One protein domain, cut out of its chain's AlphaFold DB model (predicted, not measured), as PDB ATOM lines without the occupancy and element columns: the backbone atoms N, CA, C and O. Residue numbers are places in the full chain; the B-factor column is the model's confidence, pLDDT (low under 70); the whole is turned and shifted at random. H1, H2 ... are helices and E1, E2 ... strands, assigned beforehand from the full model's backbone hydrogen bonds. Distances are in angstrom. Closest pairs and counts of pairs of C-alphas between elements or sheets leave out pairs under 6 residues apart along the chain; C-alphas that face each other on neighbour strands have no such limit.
ATOM      1  N   ALA A   6     135.448 156.846 223.390       73.44
ATOM      2  CA  ALA A   6     134.007 156.664 223.434       73.44
ATOM      3  C   ALA A   6     133.635 155.576 224.440       73.44
ATOM      4  O   ALA A   6     132.886 155.849 225.374       73.44
ATOM      5  N   GLY A   7     134.250 154.395 224.366       77.56
ATOM      6  CA  GLY A   7     134.008 153.332 225.328       77.56
ATOM      7  C   GLY A   7     134.489 153.686 226.734       77.56
ATOM      8  O   GLY A   7     133.881 153.259 227.715       77.56
ATOM      9  N   ALA A   8     135.532 154.508 226.899       78.19
ATOM     10  CA  ALA A   8     135.911 155.030 228.215       78.19
ATOM     11  C   ALA A   8     134.858 155.993 228.786       78.19
ATOM     12  O   ALA A   8     134.506 155.865 229.961       78.19
ATOM     13  N   ALA A   9     134.326 156.906 227.966       76.69
ATOM     14  CA  ALA A   9     133.219 157.777 228.345       76.69
ATOM     15  C   ALA A   9     131.961 156.959 228.672       76.69
ATOM     16  O   ALA A   9     131.372 157.151 229.732       76.69
ATOM     17  N   ALA A  10     131.611 155.979 227.834       77.25
ATOM     18  CA  ALA A  10     130.468 155.092 228.019       77.25
ATOM     19  C   ALA A  10     130.580 154.276 229.312       77.25
ATOM     20  O   ALA A  10     129.629 154.204 230.089       77.25
ATOM     21  N   ARG A  11     131.751 153.688 229.599       81.50
ATOM     22  CA  ARG A  11     132.002 152.946 230.846       81.50
ATOM     23  C   ARG A  11     131.857 153.844 232.075       81.50
ATOM     24  O   ARG A  11     131.166 153.461 233.018       81.50
ATOM     25  N   ALA A  12     132.460 155.032 232.061       78.56
ATOM     26  CA  ALA A  12     132.351 155.983 233.166       78.56
ATOM     27  C   ALA A  12     130.901 156.470 233.354       78.56
ATOM     28  O   ALA A  12     130.395 156.501 234.475       78.56
ATOM     29  N   PHE A  13     130.192 156.740 232.256       81.69
ATOM     30  CA  PHE A  13     128.777 157.094 232.274       81.69
ATOM     31  C   PHE A  13     127.912 155.966 232.856       81.69
ATOM     32  O   PHE A  13     127.062 156.226 233.703       81.69
ATOM     33  N   ARG A  14     128.146 154.699 232.480       84.19
ATOM     34  CA  ARG A  14     127.441 153.534 233.056       84.19
ATOM     35  C   ARG A  14     127.644 153.434 234.568       84.19
ATOM     36  O   ARG A  14     126.686 153.139 235.279       84.19
ATOM     37  N   LEU A  15     128.854 153.713 235.059       83.00
ATOM     38  CA  LEU A  15     129.153 153.739 236.493       83.00
ATOM     39  C   LEU A  15     128.398 154.866 237.203       83.00
ATOM     40  O   LEU A  15     127.718 154.598 238.192       83.00
ATOM     41  N   LEU A  16     128.442 156.091 236.669       80.69
ATOM     42  CA  LEU A  16     127.667 157.230 237.185       80.69
ATOM     43  C   LEU A  16     126.159 156.952 237.182       80.69
ATOM     44  O   LEU A  16     125.432 157.361 238.080       80.69
ATOM     45  N   ASN A  17     125.684 156.202 236.192       80.38
ATOM     46  CA  ASN A  17     124.287 155.826 236.042       80.38
ATOM     47  C   ASN A  17     123.859 154.648 236.949       80.38
ATOM     48  O   ASN A  17     122.705 154.219 236.880       80.38
ATOM     49  N   SER A  18     124.763 154.104 237.772       82.56
ATOM     50  CA  SER A  18     124.481 152.955 238.635       82.56
ATOM     51  C   SER A  18     123.551 153.313 239.808       82.56
ATOM     52  O   SER A  18     123.612 154.426 240.339       82.56
ATOM     53  N   PRO A  19     122.701 152.376 240.275       73.31
ATOM     54  CA  PRO A  19     121.806 152.622 241.410       73.31
ATOM     55  C   PRO A  19     122.533 153.068 242.686       73.31
ATOM     56  O   PRO A  19     122.005 153.890 243.429       73.31
ATOM     57  N   ALA A  20     123.753 152.566 242.907       70.12
ATOM     58  CA  ALA A  20     124.561 152.861 244.087       70.12
ATOM     59  C   ALA A  20     124.992 154.334 244.184       70.12
ATOM     60  O   ALA A  20     125.126 154.845 245.289       70.12
ATOM     61  N   LEU A  21     125.193 155.011 243.046       68.19
ATOM     62  CA  LEU A  21     125.546 156.436 243.001       68.19
ATOM     63  C   LEU A  21     124.328 157.351 242.838       68.19
ATOM     64  O   LEU A  21     124.413 158.540 243.119       68.19
ATOM     65  N   ARG A  22     123.185 156.807 242.405       63.12
ATOM     66  CA  ARG A  22     121.922 157.555 242.311       63.12
ATOM     67  C   ARG A  22     121.235 157.747 243.660       63.12
ATOM     68  O   ARG A  22     120.433 158.667 243.792       63.12
ATOM     69  N   ASP A  44     119.633 161.557 243.595       77.69
ATOM     70  CA  ASP A  44     120.475 162.716 243.276       77.69
ATOM     71  C   ASP A  44     120.006 163.351 241.953       77.69
ATOM     72  O   ASP A  44     120.378 162.924 240.856       77.69
ATOM     73  N   LEU A  45     119.144 164.368 242.063       80.44
ATOM     74  CA  LEU A  45     118.596 165.097 240.916       80.44
ATOM     75  C   LEU A  45     119.694 165.805 240.110       80.44
ATOM     76  O   LEU A  45     119.643 165.807 238.884       80.44
ATOM     77  N   GLY A  46     120.735 166.319 240.772       82.94
ATOM     78  CA  GLY A  46     121.841 167.002 240.099       82.94
ATOM     79  C   GLY A  46     122.723 166.052 239.287       82.94
ATOM     80  O   GLY A  46     123.321 166.450 238.283       82.94
ATOM     81  N   LEU A  47     122.820 164.784 239.693       84.44
ATOM     82  CA  LEU A  47     123.437 163.740 238.877       84.44
ATOM     83  C   LEU A  47     122.549 163.363 237.687       84.44
ATOM     84  O   LEU A  47     123.059 163.196 236.583       84.44
ATOM     85  N   LEU A  48     121.232 163.264 237.871       84.75
ATOM     86  CA  LEU A  48     120.328 162.963 236.760       84.75
ATOM     87  C   LEU A  48     120.298 164.055 235.694       84.75
ATOM     88  O   LEU A  48     120.397 163.726 234.512       84.75
ATOM     89  N   ASP A  49     120.205 165.319 236.098       88.69
ATOM     90  CA  ASP A  49     120.211 166.458 235.177       88.69
ATOM     91  C   ASP A  49     121.511 166.499 234.376       88.69
ATOM     92  O   ASP A  49     121.497 166.668 233.158       88.69
ATOM     93  N   TYR A  50     122.639 166.231 235.038       89.81
ATOM     94  CA  TYR A  50     123.929 166.089 234.375       89.81
ATOM     95  C   TYR A  50     123.934 164.972 233.327       89.81
ATOM     96  O   TYR A  50     124.353 165.202 232.193       89.81
ATOM     97  N   LEU A  51     123.463 163.774 233.685       89.38
ATOM     98  CA  LEU A  51     123.432 162.633 232.768       89.38
ATOM     99  C   LEU A  51     122.508 162.899 231.571       89.38
ATOM    100  O   LEU A  51     122.849 162.516 230.456       89.38
ATOM    101  N   ASN A  52     121.365 163.555 231.794       91.44
ATOM    102  CA  ASN A  52     120.443 163.952 230.727       91.44
ATOM    103  C   ASN A  52     121.101 164.959 229.782       91.44
ATOM    104  O   ASN A  52     121.137 164.714 228.583       91.44
ATOM    105  N   ALA A  53     121.710 166.020 230.320       93.94
ATOM    106  CA  ALA A  53     122.361 167.049 229.514       93.94
ATOM    107  C   ALA A  53     123.462 166.475 228.605       93.94
ATOM    108  O   ALA A  53     123.564 166.863 227.446       93.94
ATOM    109  N   HIS A  54     124.253 165.515 229.099       93.94
ATOM    110  CA  HIS A  54     125.306 164.881 228.294       93.94
ATOM    111  C   HIS A  54     124.730 163.984 227.201       93.94
ATOM    112  O   HIS A  54     125.235 163.975 226.083       93.94
ATOM    113  N   VAL A  55     123.665 163.240 227.506       93.88
ATOM    114  CA  VAL A  55     122.959 162.425 226.512       93.88
ATOM    115  C   VAL A  55     122.355 163.302 225.416       93.88
ATOM    116  O   VAL A  55     122.550 163.015 224.235       93.88
ATOM    117  N   ASP A  56     121.664 164.374 225.796       95.50
ATOM    118  CA  ASP A  56     121.030 165.299 224.857       95.50
ATOM    119  C   ASP A  56     122.069 165.993 223.974       95.50
ATOM    120  O   ASP A  56     121.858 166.141 222.768       95.50
ATOM    121  N   GLU A  57     123.220 166.352 224.544       96.19
ATOM    122  CA  GLU A  57     124.339 166.913 223.797       96.19
ATOM    123  C   GLU A  57     124.870 165.932 222.740       96.19
ATOM    124  O   GLU A  57     124.988 166.313 221.573       96.19
ATOM    125  N   VAL A  58     125.121 164.665 223.107       95.56
ATOM    126  CA  VAL A  58     125.571 163.647 222.141       95.56
ATOM    127  C   VAL A  58     124.535 163.479 221.033       95.56
ATOM    128  O   VAL A  58     124.882 163.576 219.861       95.56
ATOM    129  N   ILE A  59     123.254 163.305 221.375       95.25
ATOM    130  CA  ILE A  59     122.179 163.150 220.382       95.25
ATOM    131  C   ILE A  59     122.124 164.341 219.426       95.25
ATOM    132  O   ILE A  59     122.013 164.152 218.212       95.25
ATOM    133  N   THR A  60     122.196 165.557 219.965       95.50
ATOM    134  CA  THR A  60     122.111 166.792 219.185       95.50
ATOM    135  C   THR A  60     123.270 166.894 218.205       95.50
ATOM    136  O   THR A  60     123.045 167.085 217.011       95.50
ATOM    137  N   HIS A  61     124.504 166.709 218.675       95.38
ATOM    138  CA  HIS A  61     125.676 166.824 217.814       95.38
ATOM    139  C   HIS A  61     125.788 165.679 216.808       95.38
ATOM    140  O   HIS A  61     126.111 165.935 215.651       95.38
ATOM    141  N   THR A  62     125.462 164.441 217.184       94.81
ATOM    142  CA  THR A  62     125.467 163.309 216.244       94.81
ATOM    143  C   THR A  62     124.447 163.510 215.121       94.81
ATOM    144  O   THR A  62     124.765 163.262 213.960       94.81
ATOM    145  N   ARG A  63     123.245 164.020 215.427       94.06
ATOM    146  CA  ARG A  63     122.223 164.353 214.415       94.06
ATOM    147  C   ARG A  63     122.560 165.568 213.567       94.06
ATOM    148  O   ARG A  63     122.144 165.624 212.424       94.06
ATOM    149  N   ALA A  64     123.268 166.547 214.116       93.00
ATOM    150  CA  ALA A  64     123.714 167.691 213.332       93.00
ATOM    151  C   ALA A  64     124.843 167.307 212.359       93.00
ATOM    152  O   ALA A  64     124.926 167.857 211.265       93.00
ATOM    153  N   ALA A  65     125.707 166.373 212.764       91.75
ATOM    154  CA  ALA A  65     126.859 165.934 211.984       91.75
ATOM    155  C   ALA A  65     126.502 164.942 210.869       91.75
ATOM    156  O   ALA A  65     127.125 164.959 209.810       91.75
ATOM    157  N   ALA A  66     125.524 164.068 211.105       86.88
ATOM    158  CA  ALA A  66     125.064 163.088 210.130       86.88
ATOM    159  C   ALA A  66     123.689 163.469 209.589       86.88
ATOM    160  O   ALA A  66     122.783 163.748 210.366       86.88
ATOM    161  N   GLY A  67     123.508 163.416 208.267       78.75
ATOM    162  CA  GLY A  67     122.205 163.695 207.652       78.75
ATOM    163  C   GLY A  67     121.099 162.764 208.168       78.75
ATOM    164  O   GLY A  67     120.022 163.228 208.525       78.75
ATOM    165  N   GLU A  68     121.391 161.461 208.277       82.94
ATOM    166  CA  GLU A  68     120.470 160.448 208.814       82.94
ATOM    167  C   GLU A  68     121.230 159.388 209.649       82.94
ATOM    168  O   GLU A  68     121.525 158.302 209.152       82.94
ATOM    169  N   PRO A  69     121.567 159.646 210.929       79.25
ATOM    170  CA  PRO A  69     122.394 158.746 211.759       79.25
ATOM    171  C   PRO A  69     121.705 157.444 212.220       79.25
ATOM    172  O   PRO A  69     122.150 156.803 213.174       79.25
ATOM    173  N   GLY A  70     120.605 157.033 211.590       85.88
ATOM    174  CA  GLY A  70     119.770 155.932 212.073       85.88
ATOM    175  C   GLY A  70     119.022 156.259 213.380       85.88
ATOM    176  O   GLY A  70     119.052 157.392 213.875       85.88
ATOM    177  N   PRO A  71     118.281 155.287 213.942       91.31
ATOM    178  CA  PRO A  71     117.480 155.507 215.142       91.31
ATOM    179  C   PRO A  71     118.360 155.679 216.387       91.31
ATOM    180  O   PRO A  71     119.291 154.911 216.617       91.31
ATOM    181  N   VAL A  72     118.004 156.644 217.241       91.94
ATOM    182  CA  VAL A  72     118.677 156.840 218.535       91.94
ATOM    183  C   VAL A  72     118.440 155.614 219.430       91.94
ATOM    184  O   VAL A  72     117.283 155.201 219.589       91.94
ATOM    185  N   PRO A  73     119.490 155.041 220.046       92.81
ATOM    186  CA  PRO A  73     119.345 153.913 220.957       92.81
ATOM    187  C   PRO A  73     118.416 154.216 222.136       92.81
ATOM    188  O   PRO A  73     118.427 155.305 222.707       92.81
ATOM    189  N   ARG A  74     117.635 153.214 222.559       88.75
ATOM    190  CA  ARG A  74     116.743 153.342 223.728       88.75
ATOM    191  C   ARG A  74     117.504 153.352 225.053       88.75
ATOM    192  O   ARG A  74     117.030 153.937 226.025       88.75
ATOM    193  N   GLN A  75     118.650 152.675 225.118       86.06
ATOM    194  CA  GLN A  75     119.461 152.623 226.330       86.06
ATOM    195  C   GLN A  75     120.497 153.744 226.313       86.06
ATOM    196  O   GLN A  75     121.275 153.874 225.373       86.06
ATOM    197  N   ARG A  76     120.559 154.520 227.401       84.00
ATOM    198  CA  ARG A  76     121.500 155.651 227.528       84.00
ATOM    199  C   ARG A  76     122.966 155.238 227.392       84.00
ATOM    200  O   ARG A  76     123.787 156.010 226.921       84.00
ATOM    201  N   ALA A  77     123.279 154.019 227.821       76.19
ATOM    202  CA  ALA A  77     124.620 153.451 227.801       76.19
ATOM    203  C   ALA A  77     125.171 153.199 226.385       76.19
ATOM    204  O   ALA A  77     126.390 153.098 226.246       76.19
ATOM    205  N   ASP A  78     124.287 153.120 225.386       87.00
ATOM    206  CA  ASP A  78     124.616 152.777 223.997       87.00
ATOM    207  C   ASP A  78     124.732 154.031 223.113       87.00
ATOM    208  O   ASP A  78     125.123 153.953 221.953       87.00
ATOM    209  N   ILE A  79     124.397 155.211 223.649       92.31
ATOM    210  CA  ILE A  79     124.383 156.479 222.902       92.31
ATOM    211  C   ILE A  79     125.798 156.898 222.490       92.31
ATOM    212  O   ILE A  79     126.001 157.408 221.391       92.31
ATOM    213  N   TYR A  80     126.784 156.645 223.352       91.94
ATOM    214  CA  TYR A  80     128.193 156.891 223.051       91.94
ATOM    215  C   TYR A  80     128.707 155.975 221.935       91.94
ATOM    216  O   TYR A  80     129.355 156.460 221.009       91.94
ATOM    217  N   ASP A  81     128.357 154.688 221.986       91.38
ATOM    218  CA  ASP A  81     128.746 153.699 220.975       91.38
ATOM    219  C   ASP A  81     128.080 154.026 219.622       91.38
ATOM    220  O   ASP A  81     128.717 153.971 218.573       91.38
ATOM    221  N   TRP A  82     126.814 154.462 219.643       93.00
ATOM    222  CA  TRP A  82     126.109 154.966 218.461       93.00
ATOM    223  C   TRP A  82     126.782 156.207 217.861       93.00
ATOM    224  O   TRP A  82     127.016 156.254 216.655       93.00
ATOM    225  N   CYS A  83     127.164 157.189 218.684       94.00
ATOM    226  CA  CYS A  83     127.919 158.345 218.203       94.00
ATOM    227  C   CYS A  83     129.257 157.927 217.575       94.00
ATOM    228  O   CYS A  83     129.637 158.468 216.539       94.00
ATOM    229  N   GLU A  84     129.976 156.974 218.173       92.31
ATOM    230  CA  GLU A  84     131.252 156.493 217.636       92.31
ATOM    231  C   GLU A  84     131.097 155.813 216.271       92.31
ATOM    232  O   GLU A  84     131.924 156.033 215.387       92.31
ATOM    233  N   GLN A  85     130.017 155.057 216.065       91.94
ATOM    234  CA  GLN A  85     129.700 154.424 214.780       91.94
ATOM    235  C   GLN A  85     129.377 155.438 213.676       91.94
ATOM    236  O   GLN A  85     129.661 155.178 212.510       91.94
ATOM    237  N   VAL A  86     128.811 156.593 214.038       92.62
ATOM    238  CA  VAL A  86     128.472 157.666 213.093       92.62
ATOM    239  C   VAL A  86     129.703 158.480 212.685       92.62
ATOM    240  O   VAL A  86     129.781 158.939 211.551       92.62
ATOM    241  N   ILE A  87     130.698 158.649 213.565       92.12
ATOM    242  CA  ILE A  87     131.874 159.497 213.291       92.12
ATOM    243  C   ILE A  87     132.534 159.188 211.932       92.12
ATOM    244  O   ILE A  87     132.701 160.127 211.157       92.12
ATOM    245  N   PRO A  88     132.879 157.935 211.575       90.88
ATOM    246  CA  PRO A  88     133.549 157.634 210.308       90.88
ATOM    247  C   PRO A  88     132.789 158.062 209.046       90.88
ATOM    248  O   PRO A  88     133.411 158.196 207.999       90.88
ATOM    249  N   THR A  89     131.470 158.261 209.127       90.06
ATOM    250  CA  THR A  89     130.624 158.628 207.980       90.06
ATOM    251  C   THR A  89     130.369 160.132 207.873       90.06
ATOM    252  O   THR A  89     129.579 160.551 207.033       90.06
ATOM    253  N   THR A  90     130.969 160.943 208.747       91.75
ATOM    254  CA  THR A  90     130.780 162.405 208.785       91.75
ATOM    255  C   THR A  90     131.979 163.147 208.195       91.75
ATOM    256  O   THR A  90     133.072 162.590 208.094       91.75
ATOM    257  N   GLU A  91     131.785 164.412 207.821       92.62
ATOM    258  CA  GLU A  91     132.852 165.304 207.336       92.62
ATOM    259  C   GLU A  91     133.962 165.500 208.380       92.62
ATOM    260  O   GLU A  91     133.689 165.494 209.580       92.62
ATOM    261  N   GLU A  92     135.209 165.732 207.951       90.88
ATOM    262  CA  GLU A  92     136.381 165.786 208.849       90.88
ATOM    263  C   GLU A  92     136.219 166.761 210.026       90.88
ATOM    264  O   GLU A  92     136.522 166.417 211.174       90.88
ATOM    265  N   ASP A  93     135.688 167.959 209.771       91.62
ATOM    266  CA  ASP A  93     135.451 168.959 210.817       91.62
ATOM    267  C   ASP A  93     134.423 168.468 211.849       91.62
ATOM    268  O   ASP A  93     134.586 168.675 213.056       91.62
ATOM    269  N   GLN A  94     133.395 167.747 211.391       94.06
ATOM    270  CA  GLN A  94     132.392 167.132 212.260       94.06
ATOM    271  C   GLN A  94     132.975 165.944 213.030       94.06
ATOM    272  O   GLN A  94     132.708 165.800 214.225       94.06
ATOM    273  N   GLN A  95     133.845 165.144 212.407       93.69
ATOM    274  CA  GLN A  95     134.567 164.077 213.100       93.69
ATOM    275  C   GLN A  95     135.398 164.629 214.254       93.69
ATOM    276  O   GLN A  95     135.371 164.085 215.362       93.69
ATOM    277  N   LEU A  96     136.142 165.713 214.013       92.44
ATOM    278  CA  LEU A  96     136.966 166.349 215.033       92.44
ATOM    279  C   LEU A  96     136.108 166.922 216.166       92.44
ATOM    280  O   LEU A  96     136.462 166.758 217.340       92.44
ATOM    281  N   LEU A  97     134.981 167.554 215.830       94.75
ATOM    282  CA  LEU A  97     134.033 168.088 216.803       94.75
ATOM    283  C   LEU A  97     133.459 166.978 217.692       94.75
ATOM    284  O   LEU A  97     133.573 167.058 218.917       94.75
ATOM    285  N   LEU A  98     132.933 165.905 217.097       94.69
ATOM    286  CA  LEU A  98     132.368 164.771 217.829       94.69
ATOM    287  C   LEU A  98     133.418 164.080 218.705       94.69
ATOM    288  O   LEU A  98     133.173 163.816 219.880       94.69
ATOM    289  N   ARG A  99     134.633 163.849 218.193       94.69
ATOM    290  CA  ARG A  99     135.725 163.262 218.991       94.69
ATOM    291  C   ARG A  99     136.147 164.156 220.152       94.69
ATOM    292  O   ARG A  99     136.435 163.651 221.236       94.69
ATOM    293  N   THR A 100     136.178 165.471 219.940       95.56
ATOM    294  CA  THR A 100     136.469 166.444 221.000       95.56
ATOM    295  C   THR A 100     135.393 166.409 222.083       95.56
ATOM    296  O   THR A 100     135.727 166.397 223.266       95.56
ATOM    297  N   MET A 101     134.117 166.338 221.698       96.69
ATOM    298  CA  MET A 101     132.995 166.202 222.630       96.69
ATOM    299  C   MET A 101     133.104 164.912 223.454       96.69
ATOM    300  O   MET A 101     133.073 164.971 224.682       96.69
ATOM    301  N   LEU A 102     133.307 163.762 222.802       95.12
ATOM    302  CA  LEU A 102     133.448 162.468 223.479       95.12
ATOM    303  C   LEU A 102     134.617 162.460 224.470       95.12
ATOM    304  O   LEU A 102     134.490 161.975 225.595       95.12
ATOM    305  N   GLU A 103     135.751 163.039 224.080       95.19
ATOM    306  CA  GLU A 103     136.917 163.129 224.954       95.19
ATOM    307  C   GLU A 103     136.696 164.090 226.130       95.19
ATOM    308  O   GLU A 103     137.159 163.825 227.243       95.19
ATOM    309  N   ARG A 104     135.951 165.183 225.922       96.50
ATOM    310  CA  ARG A 104     135.552 166.091 227.002       96.50
ATOM    311  C   ARG A 104     134.665 165.364 228.009       96.50
ATOM    312  O   ARG A 104     134.980 165.387 229.197       96.50
ATOM    313  N   HIS A 105     133.636 164.657 227.540       95.81
ATOM    314  CA  HIS A 105     132.752 163.859 228.396       95.81
ATOM    315  C   HIS A 105     133.531 162.803 229.179       95.81
ATOM    316  O   HIS A 105     133.322 162.650 230.378       95.81
ATOM    317  N   ARG A 106     134.493 162.113 228.548       94.38
ATOM    318  CA  ARG A 106     135.369 161.150 229.236       94.38
ATOM    319  C   ARG A 106     136.081 161.780 230.437       94.38
ATOM    320  O   ARG A 106     136.146 161.165 231.501       94.38
ATOM    321  N   LEU A 107     136.642 162.976 230.262       94.88
ATOM    322  CA  LEU A 107     137.352 163.689 231.323       94.88
ATOM    323  C   LEU A 107     136.403 164.185 232.419       94.88
ATOM    324  O   LEU A 107     136.725 164.062 233.598       94.88
ATOM    325  N   GLU A 108     135.240 164.714 232.045       95.00
ATOM    326  CA  GLU A 108     134.226 165.201 232.986       95.00
ATOM    327  C   GLU A 108     133.670 164.065 233.852       95.00
ATOM    328  O   GLU A 108     133.640 164.187 235.079       95.00
ATOM    329  N   HIS A 109     133.340 162.922 233.240       93.06
ATOM    330  CA  HIS A 109     132.894 161.733 233.965       93.06
ATOM    331  C   HIS A 109     133.971 161.229 234.925       93.06
ATOM    332  O   HIS A 109     133.668 160.880 236.065       93.06
ATOM    333  N   ALA A 110     135.237 161.223 234.495       90.31
ATOM    334  CA  ALA A 110     136.352 160.804 235.338       90.31
ATOM    335  C   ALA A 110     136.537 161.727 236.552       90.31
ATOM    336  O   ALA A 110     136.649 161.234 237.671       90.31
ATOM    337  N   VAL A 111     136.492 163.050 236.362       92.44
ATOM    338  CA  VAL A 111     136.533 164.024 237.469       92.44
ATOM    339  C   VAL A 111     135.394 163.783 238.447       92.44
ATOM    340  O   VAL A 111     135.627 163.733 239.652       92.44
ATOM    341  N   ARG A 112     134.173 163.578 237.941       90.31
ATOM    342  CA  ARG A 112     132.995 163.383 238.791       90.31
ATOM    343  C   ARG A 112     133.023 162.063 239.566       90.31
ATOM    344  O   ARG A 112     132.492 161.999 240.668       90.31
ATOM    345  N   LEU A 113     133.681 161.038 239.024       87.56
ATOM    346  CA  LEU A 113     133.969 159.777 239.717       87.56
ATOM    347  C   LEU A 113     135.189 159.854 240.654       87.56
ATOM    348  O   LEU A 113     135.503 158.869 241.319       87.56
ATOM    349  N   GLY A 114     135.903 160.984 240.701       88.56
ATOM    350  CA  GLY A 114     137.157 161.128 241.446       88.56
ATOM    351  C   GLY A 114     138.362 160.421 240.806       88.56
ATOM    352  O   GLY A 114     139.425 160.332 241.425       88.56
ATOM    353  N   ASP A 115     138.243 159.933 239.567       91.75
ATOM    354  CA  ASP A 115     139.350 159.339 238.812       91.75
ATOM    355  C   ASP A 115     140.212 160.415 238.135       91.75
ATOM    356  O   ASP A 115     140.194 160.643 236.922       91.75
ATOM    357  N   PHE A 116     141.051 161.068 238.934       92.88
ATOM    358  CA  PHE A 116     141.981 162.077 238.423       92.88
ATOM    359  C   PHE A 116     143.154 161.489 237.626       92.88
ATOM    360  O   PHE A 116     143.932 162.242 237.030       92.88
ATOM    361  N   ASN A 117     143.306 160.159 237.557       90.31
ATOM    362  CA  ASN A 117     144.339 159.559 236.710       90.31
ATOM    363  C   ASN A 117     144.048 159.782 235.225       90.31
ATOM    364  O   ASN A 117     144.992 159.851 234.435       90.31
ATOM    365  N   ALA A 118     142.777 159.945 234.849       90.50
ATOM    366  CA  ALA A 118     142.388 160.341 233.502       90.50
ATOM    367  C   ALA A 118     143.036 161.668 233.079       90.50
ATOM    368  O   ALA A 118     143.483 161.773 231.944       90.50
ATOM    369  N   ILE A 119     143.146 162.636 233.997       93.31
ATOM    370  CA  ILE A 119     143.783 163.939 233.751       93.31
ATOM    371  C   ILE A 119     145.307 163.820 233.770       93.31
ATOM    372  O   ILE A 119     145.978 164.388 232.913       93.31
ATOM    373  N   ARG A 120     145.877 163.050 234.707       92.81
ATOM    374  CA  ARG A 120     147.341 162.878 234.833       92.81
ATOM    375  C   ARG A 120     148.011 162.332 233.577       92.81
ATOM    376  O   ARG A 120     149.181 162.628 233.337       92.81
ATOM    377  N   LYS A 121     147.273 161.527 232.812       91.38
ATOM    378  CA  LYS A 121     147.716 160.922 231.550       91.38
ATOM    379  C   LYS A 121     147.654 161.883 230.362       91.38
ATOM    380  O   LYS A 121     148.198 161.554 229.313       91.38
ATOM    381  N   GLU A 122     147.020 163.043 230.511       92.44
ATOM    382  CA  GLU A 122     146.987 164.052 229.459       92.44
ATOM    383  C   GLU A 122     148.298 164.839 229.405       92.44
ATOM    384  O   GLU A 122     148.931 165.137 230.423       92.44
ATOM    385  N   PHE A 123     148.697 165.200 228.187       93.19
ATOM    386  CA  PHE A 123     149.856 166.049 227.961       93.19
ATOM    387  C   PHE A 123     149.500 167.512 228.192       93.19
ATOM    388  O   PHE A 123     148.526 168.029 227.644       93.19
ATOM    389  N   CYS A 124     150.342 168.209 228.947       94.38
ATOM    390  CA  CYS A 124     150.217 169.642 229.136       94.38
ATOM    391  C   CYS A 124     150.273 170.394 227.789       94.38
ATOM    392  O   CYS A 124     151.265 170.258 227.066       94.38
ATOM    393  N   PRO A 125     149.284 171.255 227.481       94.31
ATOM    394  CA  PRO A 125     149.264 172.043 226.248       94.31
ATOM    395  C   PRO A 125     150.425 173.017 226.042       94.31
ATOM    396  O   PRO A 125     150.642 173.458 224.918       94.31
ATOM    397  N   ALA A 126     151.145 173.384 227.105       93.31
ATOM    398  CA  ALA A 126     152.248 174.341 227.033       93.31
ATOM    399  C   ALA A 126     153.630 173.663 226.990       93.31
ATOM    400  O   ALA A 126     154.412 173.926 226.085       93.31
ATOM    401  N   CYS A 127     153.950 172.796 227.961       93.06
ATOM    402  CA  CYS A 127     155.268 172.135 228.048       93.06
ATOM    403  C   CYS A 127     155.327 170.769 227.346       93.06
ATOM    404  O   CYS A 127     156.404 170.184 227.295       93.06
ATOM    405  N   GLY A 128     154.192 170.189 226.935       91.50
ATOM    406  CA  GLY A 128     154.127 168.804 226.447       91.50
ATOM    407  C   GLY A 128     154.445 167.741 227.506       91.50
ATOM    408  O   GLY A 128     154.610 166.574 227.176       91.50
ATOM    409  N   CYS A 129     154.558 168.120 228.780       91.38
ATOM    410  CA  CYS A 129     154.907 167.216 229.866       91.38
ATOM    411  C   CYS A 129     153.675 166.484 230.434       91.38
ATOM    412  O   CYS A 129     152.558 167.002 230.379       91.38
ATOM    413  N   LEU A 130     153.883 165.268 230.951       90.38
ATOM    414  CA  LEU A 130     152.859 164.484 231.656       90.38
ATOM    415  C   LEU A 130     152.726 164.934 233.117       90.38
ATOM    416  O   LEU A 130     153.616 165.588 233.660       90.38
ATOM    417  N   GLY A 131     151.628 164.539 233.766       88.00
ATOM    418  CA  GLY A 131     151.404 164.812 235.186       88.00
ATOM    419  C   GLY A 131     150.598 166.079 235.442       88.00
ATOM    420  O   GLY A 131     150.932 166.853 236.341       88.00
ATOM    421  N   LEU A 132     149.537 166.304 234.667       95.44
ATOM    422  CA  LEU A 132     148.511 167.267 235.055       95.44
ATOM    423  C   LEU A 132     147.790 166.782 236.320       95.44
ATOM    424  O   LEU A 132     147.592 165.586 236.509       95.44
ATOM    425  N   PHE A 133     147.371 167.689 237.191       95.12
ATOM    426  CA  PHE A 133     146.514 167.361 238.329       95.12
ATOM    427  C   PHE A 133     145.236 168.192 238.277       95.12
ATOM    428  O   PHE A 133     145.230 169.286 237.718       95.12
ATOM    429  N   TRP A 134     144.149 167.660 238.830       96.31
ATOM    430  CA  TRP A 134     142.897 168.399 238.945       96.31
ATOM    431  C   TRP A 134     142.941 169.327 240.156       96.31
ATOM    432  O   TRP A 134     143.263 168.891 241.261       96.31
ATOM    433  N   GLU A 135     142.626 170.597 239.944       94.94
ATOM    434  CA  GLU A 135     142.464 171.597 240.991       94.94
ATOM    435  C   GLU A 135     140.973 171.884 241.163       94.94
ATOM    436  O   GLU A 135     140.376 172.612 240.368       94.94
ATOM    437  N   ASP A 136     140.375 171.299 242.202       90.06
ATOM    438  CA  ASP A 136     138.925 171.330 242.408       90.06
ATOM    439  C   ASP A 136     138.393 172.757 242.622       90.06
ATOM    440  O   ASP A 136     137.430 173.165 241.980       90.06
ATOM    441  N   ALA A 137     139.100 173.583 243.399       90.12
ATOM    442  CA  ALA A 137     138.716 174.979 243.628       90.12
ATOM    443  C   ALA A 137     138.646 175.815 242.335       90.12
ATOM    444  O   ALA A 137     137.844 176.739 242.231       90.12
ATOM    445  N   ALA A 138     139.486 175.499 241.346       90.88
ATOM    446  CA  ALA A 138     139.530 176.204 240.070       90.88
ATOM    447  C   ALA A 138     138.731 175.498 238.963       90.88
ATOM    448  O   ALA A 138     138.603 176.063 237.875       90.88
ATOM    449  N   GLN A 139     138.257 174.269 239.213       94.25
ATOM    450  CA  GLN A 139     137.692 173.351 238.218       94.25
ATOM    451  C   GLN A 139     138.559 173.279 236.947       94.25
ATOM    452  O   GLN A 139     138.081 173.415 235.815       94.25
ATOM    453  N   ARG A 140     139.879 173.140 237.132       96.44
ATOM    454  CA  ARG A 140     140.871 173.149 236.045       96.44
ATOM    455  C   ARG A 140     141.973 172.127 236.268       96.44
ATOM    456  O   ARG A 140     142.345 171.817 237.394       96.44
ATOM    457  N   ALA A 141     142.548 171.651 235.168       96.69
ATOM    458  CA  ALA A 141     143.775 170.871 235.200       96.69
ATOM    459  C   ALA A 141     144.981 171.813 235.289       96.69
ATOM    460  O   ALA A 141     145.076 172.753 234.504       96.69
ATOM    461  N   ALA A 142     145.910 171.554 236.201       96.44
ATOM    462  CA  ALA A 142     147.120 172.339 236.410       96.44
ATOM    463  C   ALA A 142     148.370 171.483 236.177       96.44
ATOM    464  O   ALA A 142     148.361 170.270 236.390       96.44
ATOM    465  N   CYS A 143     149.455 172.096 235.709       95.81
ATOM    466  CA  CYS A 143     150.678 171.356 235.398       95.81
ATOM    467  C   CYS A 143     151.558 171.218 236.633       95.81
ATOM    468  O   CYS A 143     151.846 172.190 237.323       95.81
ATOM    469  N   SER A 144     152.034 170.003 236.896       93.00
ATOM    470  CA  SER A 144     152.970 169.747 237.996       93.00
ATOM    471  C   SER A 144     154.393 170.249 237.720       93.00
ATOM    472  O   SER A 144     155.182 170.419 238.653       93.00
ATOM    473  N   ASN A 145     154.748 170.520 236.459       93.12
ATOM    474  CA  ASN A 145     156.065 171.041 236.115       93.12
ATOM    475  C   ASN A 145     156.212 172.485 236.601       93.12
ATOM    476  O   ASN A 145     155.645 173.415 236.031       93.12
ATOM    477  N   ARG A 146     157.073 172.681 237.604       89.50
ATOM    478  CA  ARG A 146     157.353 173.990 238.211       89.50
ATOM    479  C   ARG A 146     157.910 175.025 237.232       89.50
ATOM    480  O   ARG A 146     157.867 176.204 237.561       89.50
ATOM    481  N   ARG A 147     158.426 174.613 236.069       92.44
ATOM    482  CA  ARG A 147     158.884 175.516 234.998       92.44
ATOM    483  C   ARG A 147     157.750 175.964 234.066       92.44
ATOM    484  O   ARG A 147     157.926 176.915 233.318       92.44
ATOM    485  N   CYS A 148     156.595 175.299 234.099       93.12
ATOM    486  CA  CYS A 148     155.424 175.631 233.290       93.12
ATOM    487  C   CYS A 148     154.538 176.642 234.036       93.12
ATOM    488  O   CYS A 148     153.547 176.281 234.674       93.12
ATOM    489  N   ARG A 149     154.942 177.915 233.989       93.88
ATOM    490  CA  ARG A 149     154.284 179.021 234.692       93.88
ATOM    491  C   ARG A 149     153.779 180.101 233.734       93.88
ATOM    492  O   ARG A 149     154.212 180.177 232.585       93.88
ATOM    493  N   THR A 150     152.825 180.899 234.195       91.12
ATOM    494  CA  THR A 150     152.437 182.169 233.574       91.12
ATOM    495  C   THR A 150     153.549 183.208 233.782       91.12
ATOM    496  O   THR A 150     154.431 182.985 234.619       91.12
ATOM    497  N   PRO A 151     153.524 184.347 233.063       90.44
ATOM    498  CA  PRO A 151     154.447 185.458 233.316       90.44
ATOM    499  C   PRO A 151     154.448 185.931 234.778       90.44
ATOM    500  O   PRO A 151     155.504 186.248 235.314       90.44
ATOM    501  N   ASP A 152     153.298 185.856 235.455       91.81
ATOM    502  CA  ASP A 152     153.141 186.202 236.878       91.81
ATOM    503  C   ASP A 152     153.651 185.109 237.840       91.81
ATOM    504  O   ASP A 152     153.454 185.178 239.051       91.81
ATOM    505  N   GLY A 153     154.265 184.045 237.316       91.19
ATOM    506  CA  GLY A 153     154.814 182.949 238.108       91.19
ATOM    507  C   GLY A 153     153.780 181.947 238.634       91.19
ATOM    508  O   GLY A 153     154.155 181.059 239.408       91.19
ATOM    509  N   LEU A 154     152.514 182.036 238.212       90.94
ATOM    510  CA  LEU A 154     151.459 181.090 238.587       90.94
ATOM    511  C   LEU A 154     151.534 179.817 237.744       90.94
ATOM    512  O   LEU A 154     151.967 179.840 236.596       90.94
ATOM    513  N   THR A 155     151.084 178.691 238.288       91.00
ATOM    514  CA  THR A 155     150.970 177.446 237.518       91.00
ATOM    515  C   THR A 155     149.966 177.618 236.379       91.00
ATOM    516  O   THR A 155     148.859 178.115 236.587       91.00
ATOM    517  N   GLN A 156     150.337 177.187 235.172       93.62
ATOM    518  CA  GLN A 156     149.426 177.181 234.026       93.62
ATOM    519  C   GLN A 156     148.260 176.205 234.252       93.62
ATOM    520  O   GLN A 156     148.449 175.122 234.816       93.62
ATOM    521  N   ARG A 157     147.062 176.590 233.797       95.38
ATOM    522  CA  ARG A 157     145.808 175.857 234.017       95.38
ATOM    523  C   ARG A 157     144.995 175.724 232.732       95.38
ATOM    524  O   ARG A 157     144.918 176.670 231.951       95.38
ATOM    525  N   TRP A 158     144.300 174.603 232.561       96.56
ATOM    526  CA  TRP A 158     143.492 174.303 231.374       96.56
ATOM    527  C   TRP A 158     142.109 173.778 231.732       96.56
ATOM    528  O   TRP A 158     141.918 173.091 232.734       96.56
ATOM    529  N   THR A 159     141.146 174.093 230.871       97.19
ATOM    530  CA  THR A 159     139.813 173.489 230.907       97.19
ATOM    531  C   THR A 159     139.861 172.078 230.325       97.19
ATOM    532  O   THR A 159     140.700 171.779 229.470       97.19
ATOM    533  N   LEU A 160     138.926 171.219 230.735       96.44
ATOM    534  CA  LEU A 160     138.799 169.870 230.169       96.44
ATOM    535  C   LEU A 160     138.523 169.913 228.660       96.44
ATOM    536  O   LEU A 160     139.121 169.147 227.912       96.44
ATOM    537  N   ALA A 161     137.728 170.884 228.196       96.19
ATOM    538  CA  ALA A 161     137.490 171.119 226.773       96.19
ATOM    539  C   ALA A 161     138.790 171.382 225.986       96.19
ATOM    540  O   ALA A 161     138.981 170.840 224.898       96.19
ATOM    541  N   ARG A 162     139.727 172.168 226.540       95.81
ATOM    542  CA  ARG A 162     141.013 172.450 225.880       95.81
ATOM    543  C   ARG A 162     141.894 171.206 225.782       95.81
ATOM    544  O   ARG A 162     142.570 171.036 224.761       95.81
ATOM    545  N   LEU A 163     141.902 170.377 226.829       95.94
ATOM    546  CA  LEU A 163     142.626 169.101 226.846       95.94
ATOM    547  C   LEU A 163     142.027 168.124 225.832       95.94
ATOM    548  O   LEU A 163     142.760 167.545 225.030       95.94
ATOM    549  N   ALA A 164     140.699 168.019 225.801       95.56
ATOM    550  CA  ALA A 164     139.980 167.178 224.858       95.56
ATOM    551  C   ALA A 164     140.281 167.555 223.401       95.56
ATOM    552  O   ALA A 164     140.681 166.700 222.611       95.56
ATOM    553  N   ALA A 165     140.206 168.848 223.071       93.88
ATOM    554  CA  ALA A 165     140.510 169.349 221.731       93.88
ATOM    555  C   ALA A 165     141.960 169.053 221.311       93.88
ATOM    556  O   ALA A 165     142.222 168.665 220.173       93.88
ATOM    557  N   GLN A 166     142.923 169.192 222.233       93.38
ATOM    558  CA  GLN A 166     144.320 168.852 221.951       93.38
ATOM    559  C   GLN A 166     144.490 167.378 221.606       93.38
ATOM    560  O   GLN A 166     145.197 167.048 220.653       93.38
ATOM    561  N   LYS A 167     143.880 166.491 222.392       91.38
ATOM    562  CA  LYS A 167     144.040 165.053 222.202       91.38
ATOM    563  C   LYS A 167     143.346 164.573 220.933       91.38
ATOM    564  O   LYS A 167     143.944 163.806 220.174       91.38
ATOM    565  N   ALA A 168     142.135 165.063 220.671       89.38
ATOM    566  CA  ALA A 168     141.407 164.775 219.440       89.38
ATOM    567  C   ALA A 168     142.210 165.238 218.210       89.38
ATOM    568  O   ALA A 168     142.488 164.433 217.321       89.38
ATOM    569  N   GLY A 169     142.707 166.481 218.216       86.88
ATOM    570  CA  GLY A 169     143.527 167.013 217.123       86.88
ATOM    571  C   GLY A 169     144.884 166.315 216.958       86.88
ATOM    572  O   GLY A 169     145.349 166.119 215.837       86.88
ATOM    573  N   GLY A 170     145.531 165.905 218.054       81.94
ATOM    574  CA  GLY A 170     146.783 165.140 218.015       81.94
ATOM    575  C   GLY A 170     146.605 163.738 217.427       81.94
ATOM    576  O   GLY A 170     147.417 163.301 216.615       81.94
ATOM    577  N   THR A 171     145.509 163.065 217.786       74.31
ATOM    578  CA  THR A 171     145.150 161.747 217.240       74.31
ATOM    579  C   THR A 171     144.881 161.826 215.739       74.31
ATOM    580  O   THR A 171     145.322 160.956 214.993       74.31
ATOM    581  N   GLU A 172     144.213 162.888 215.287       70.31
ATOM    582  CA  GLU A 172     143.902 163.090 213.872       70.31
ATOM    583  C   GLU A 172     145.154 163.346 213.025       70.31
ATOM    584  O   GLU A 172     145.345 162.735 211.977       70.31
ATOM    585  N   LYS A 173     146.084 164.176 213.521       67.25
ATOM    586  CA  LYS A 173     147.394 164.366 212.873       67.25
ATOM    587  C   LYS A 173     148.146 163.047 212.700       67.25
ATOM    588  O   LYS A 173     148.746 162.827 211.656       67.25
ATOM    589  N   TRP A 174     148.113 162.179 213.711       66.31
ATOM    590  CA  TRP A 174     148.769 160.877 213.625       66.31
ATOM    591  C   TRP A 174     148.090 159.948 212.610       66.31
ATOM    592  O   TRP A 174     148.794 159.315 211.830       66.31
ATOM    593  N   ARG A 175     146.748 159.905 212.565       64.19
ATOM    594  CA  ARG A 175     146.001 159.098 211.580       64.19
ATOM    595  C   ARG A 175     146.318 159.508 210.142       64.19
ATOM    596  O   ARG A 175     146.662 158.642 209.346       64.19
ATOM    597  N   ARG A 176     146.295 160.809 209.835       67.06
ATOM    598  CA  ARG A 176     146.619 161.312 208.488       67.06
ATOM    599  C   ARG A 176     148.038 160.963 208.036       67.06
ATOM    600  O   ARG A 176     148.242 160.701 206.864       67.06
ATOM    601  N   ASN A 177     149.000 160.920 208.956       66.31
ATOM    602  CA  ASN A 177     150.393 160.586 208.634       66.31
ATOM    603  C   ASN A 177     150.667 159.074 208.533       66.31
ATOM    604  O   ASN A 177     151.761 158.689 208.132       66.31
ATOM    605  N   ALA A 178     149.733 158.228 208.973       60.88
ATOM    606  CA  ALA A 178     149.868 156.771 208.961       60.88
ATOM    607  C   ALA A 178     149.213 156.109 207.732       60.88
ATOM    608  O   ALA A 178     149.219 154.881 207.645       60.88
ATOM    609  N   THR A 179     148.638 156.912 206.831       50.97
ATOM    610  CA  THR A 179     147.988 156.488 205.578       50.97
ATOM    611  C   THR A 179     148.877 156.876 204.406       50.97
ATOM    612  O   THR A 179     148.958 156.079 203.449       50.97
TER     613      THR A 179
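AT A GLANCE: This is residues 6 to 22 and 44 to 179 of the 179 residues of an uncharacterized protein of Actinobacteria bacterium OV320 (UniProt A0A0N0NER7). Four helices, H1, H3, H4 and H5, form a bundle, and H7 crosses H5 steeply on the bundle's side, with residues 173 to 179, of which 173 to 177 belong to H7, sticking out. Past H6, the small hairpin of E1 and E2 and long loops make a loop-rich lobe at one end of the long axis. The printed part has 153 residues, mostly helix, with the named elements in the order H1 H2 H3 H4 H5 H6 E1 E2 H7; the sheet E1 - E2 is antiparallel. It is compact, with a radius of gyration of the C-alphas of 16.7 A, but flat, spanning 51 by 45 by 22 A.

HOW THE PARTS SIT: H1, residues 6 to 16, touches residues 102 to 110 alone of the hub H5, residues 92 to 112; their closest C-alphas, Ala 9 and Arg 106, are 4.1 A apart. H2, residues 19 to 22, is close but not clearly touching H3, residues 45 to 65, with closest C-alphas Arg 22 and Leu 47 at 7.2 A. H4, residues 76 to 89, forms a helical hairpin with H5 at a shallow tilt of 26 degrees; C-alphas Ile 87 and Gln 95 come closest, 5.3 A. H6, residues 117 to 120, touches H5. E1, residues 132 to 135, and E2, residues 140 to 143, form a hairpin; N 133 and O 142 are 2.9 A apart. H7, residues 160 to 177, touches H5 at a steep tilt of 44 degrees, opposite ways; C-alphas Thr 100 and Ala 165 come closest, 5.0 A. Every O i to N i+4 pair is within hydrogen-bond range in H1, H3, H5 and H7, but 6 of 10 in H4.

IN THESE COORDINATES: H1 begins at C-alpha 6 (134.007, 156.664, 223.434). H3 is 30.1 A long, H5 30.2 A and H7 26.2 A, ending at C-alpha 177 (150.393, 160.586, 208.634).

THE WHOLE: The farthest C-alphas, Pro 71 and Asp 152, are 51.8 A apart. Residues 23 to 43 are not printed; C-alphas 22 and 44 are 5.4 A apart. The links H6 to E1 and E2 to H7 are long. pLDDT is under 70 at residues 21 to 22 and 173 to 179.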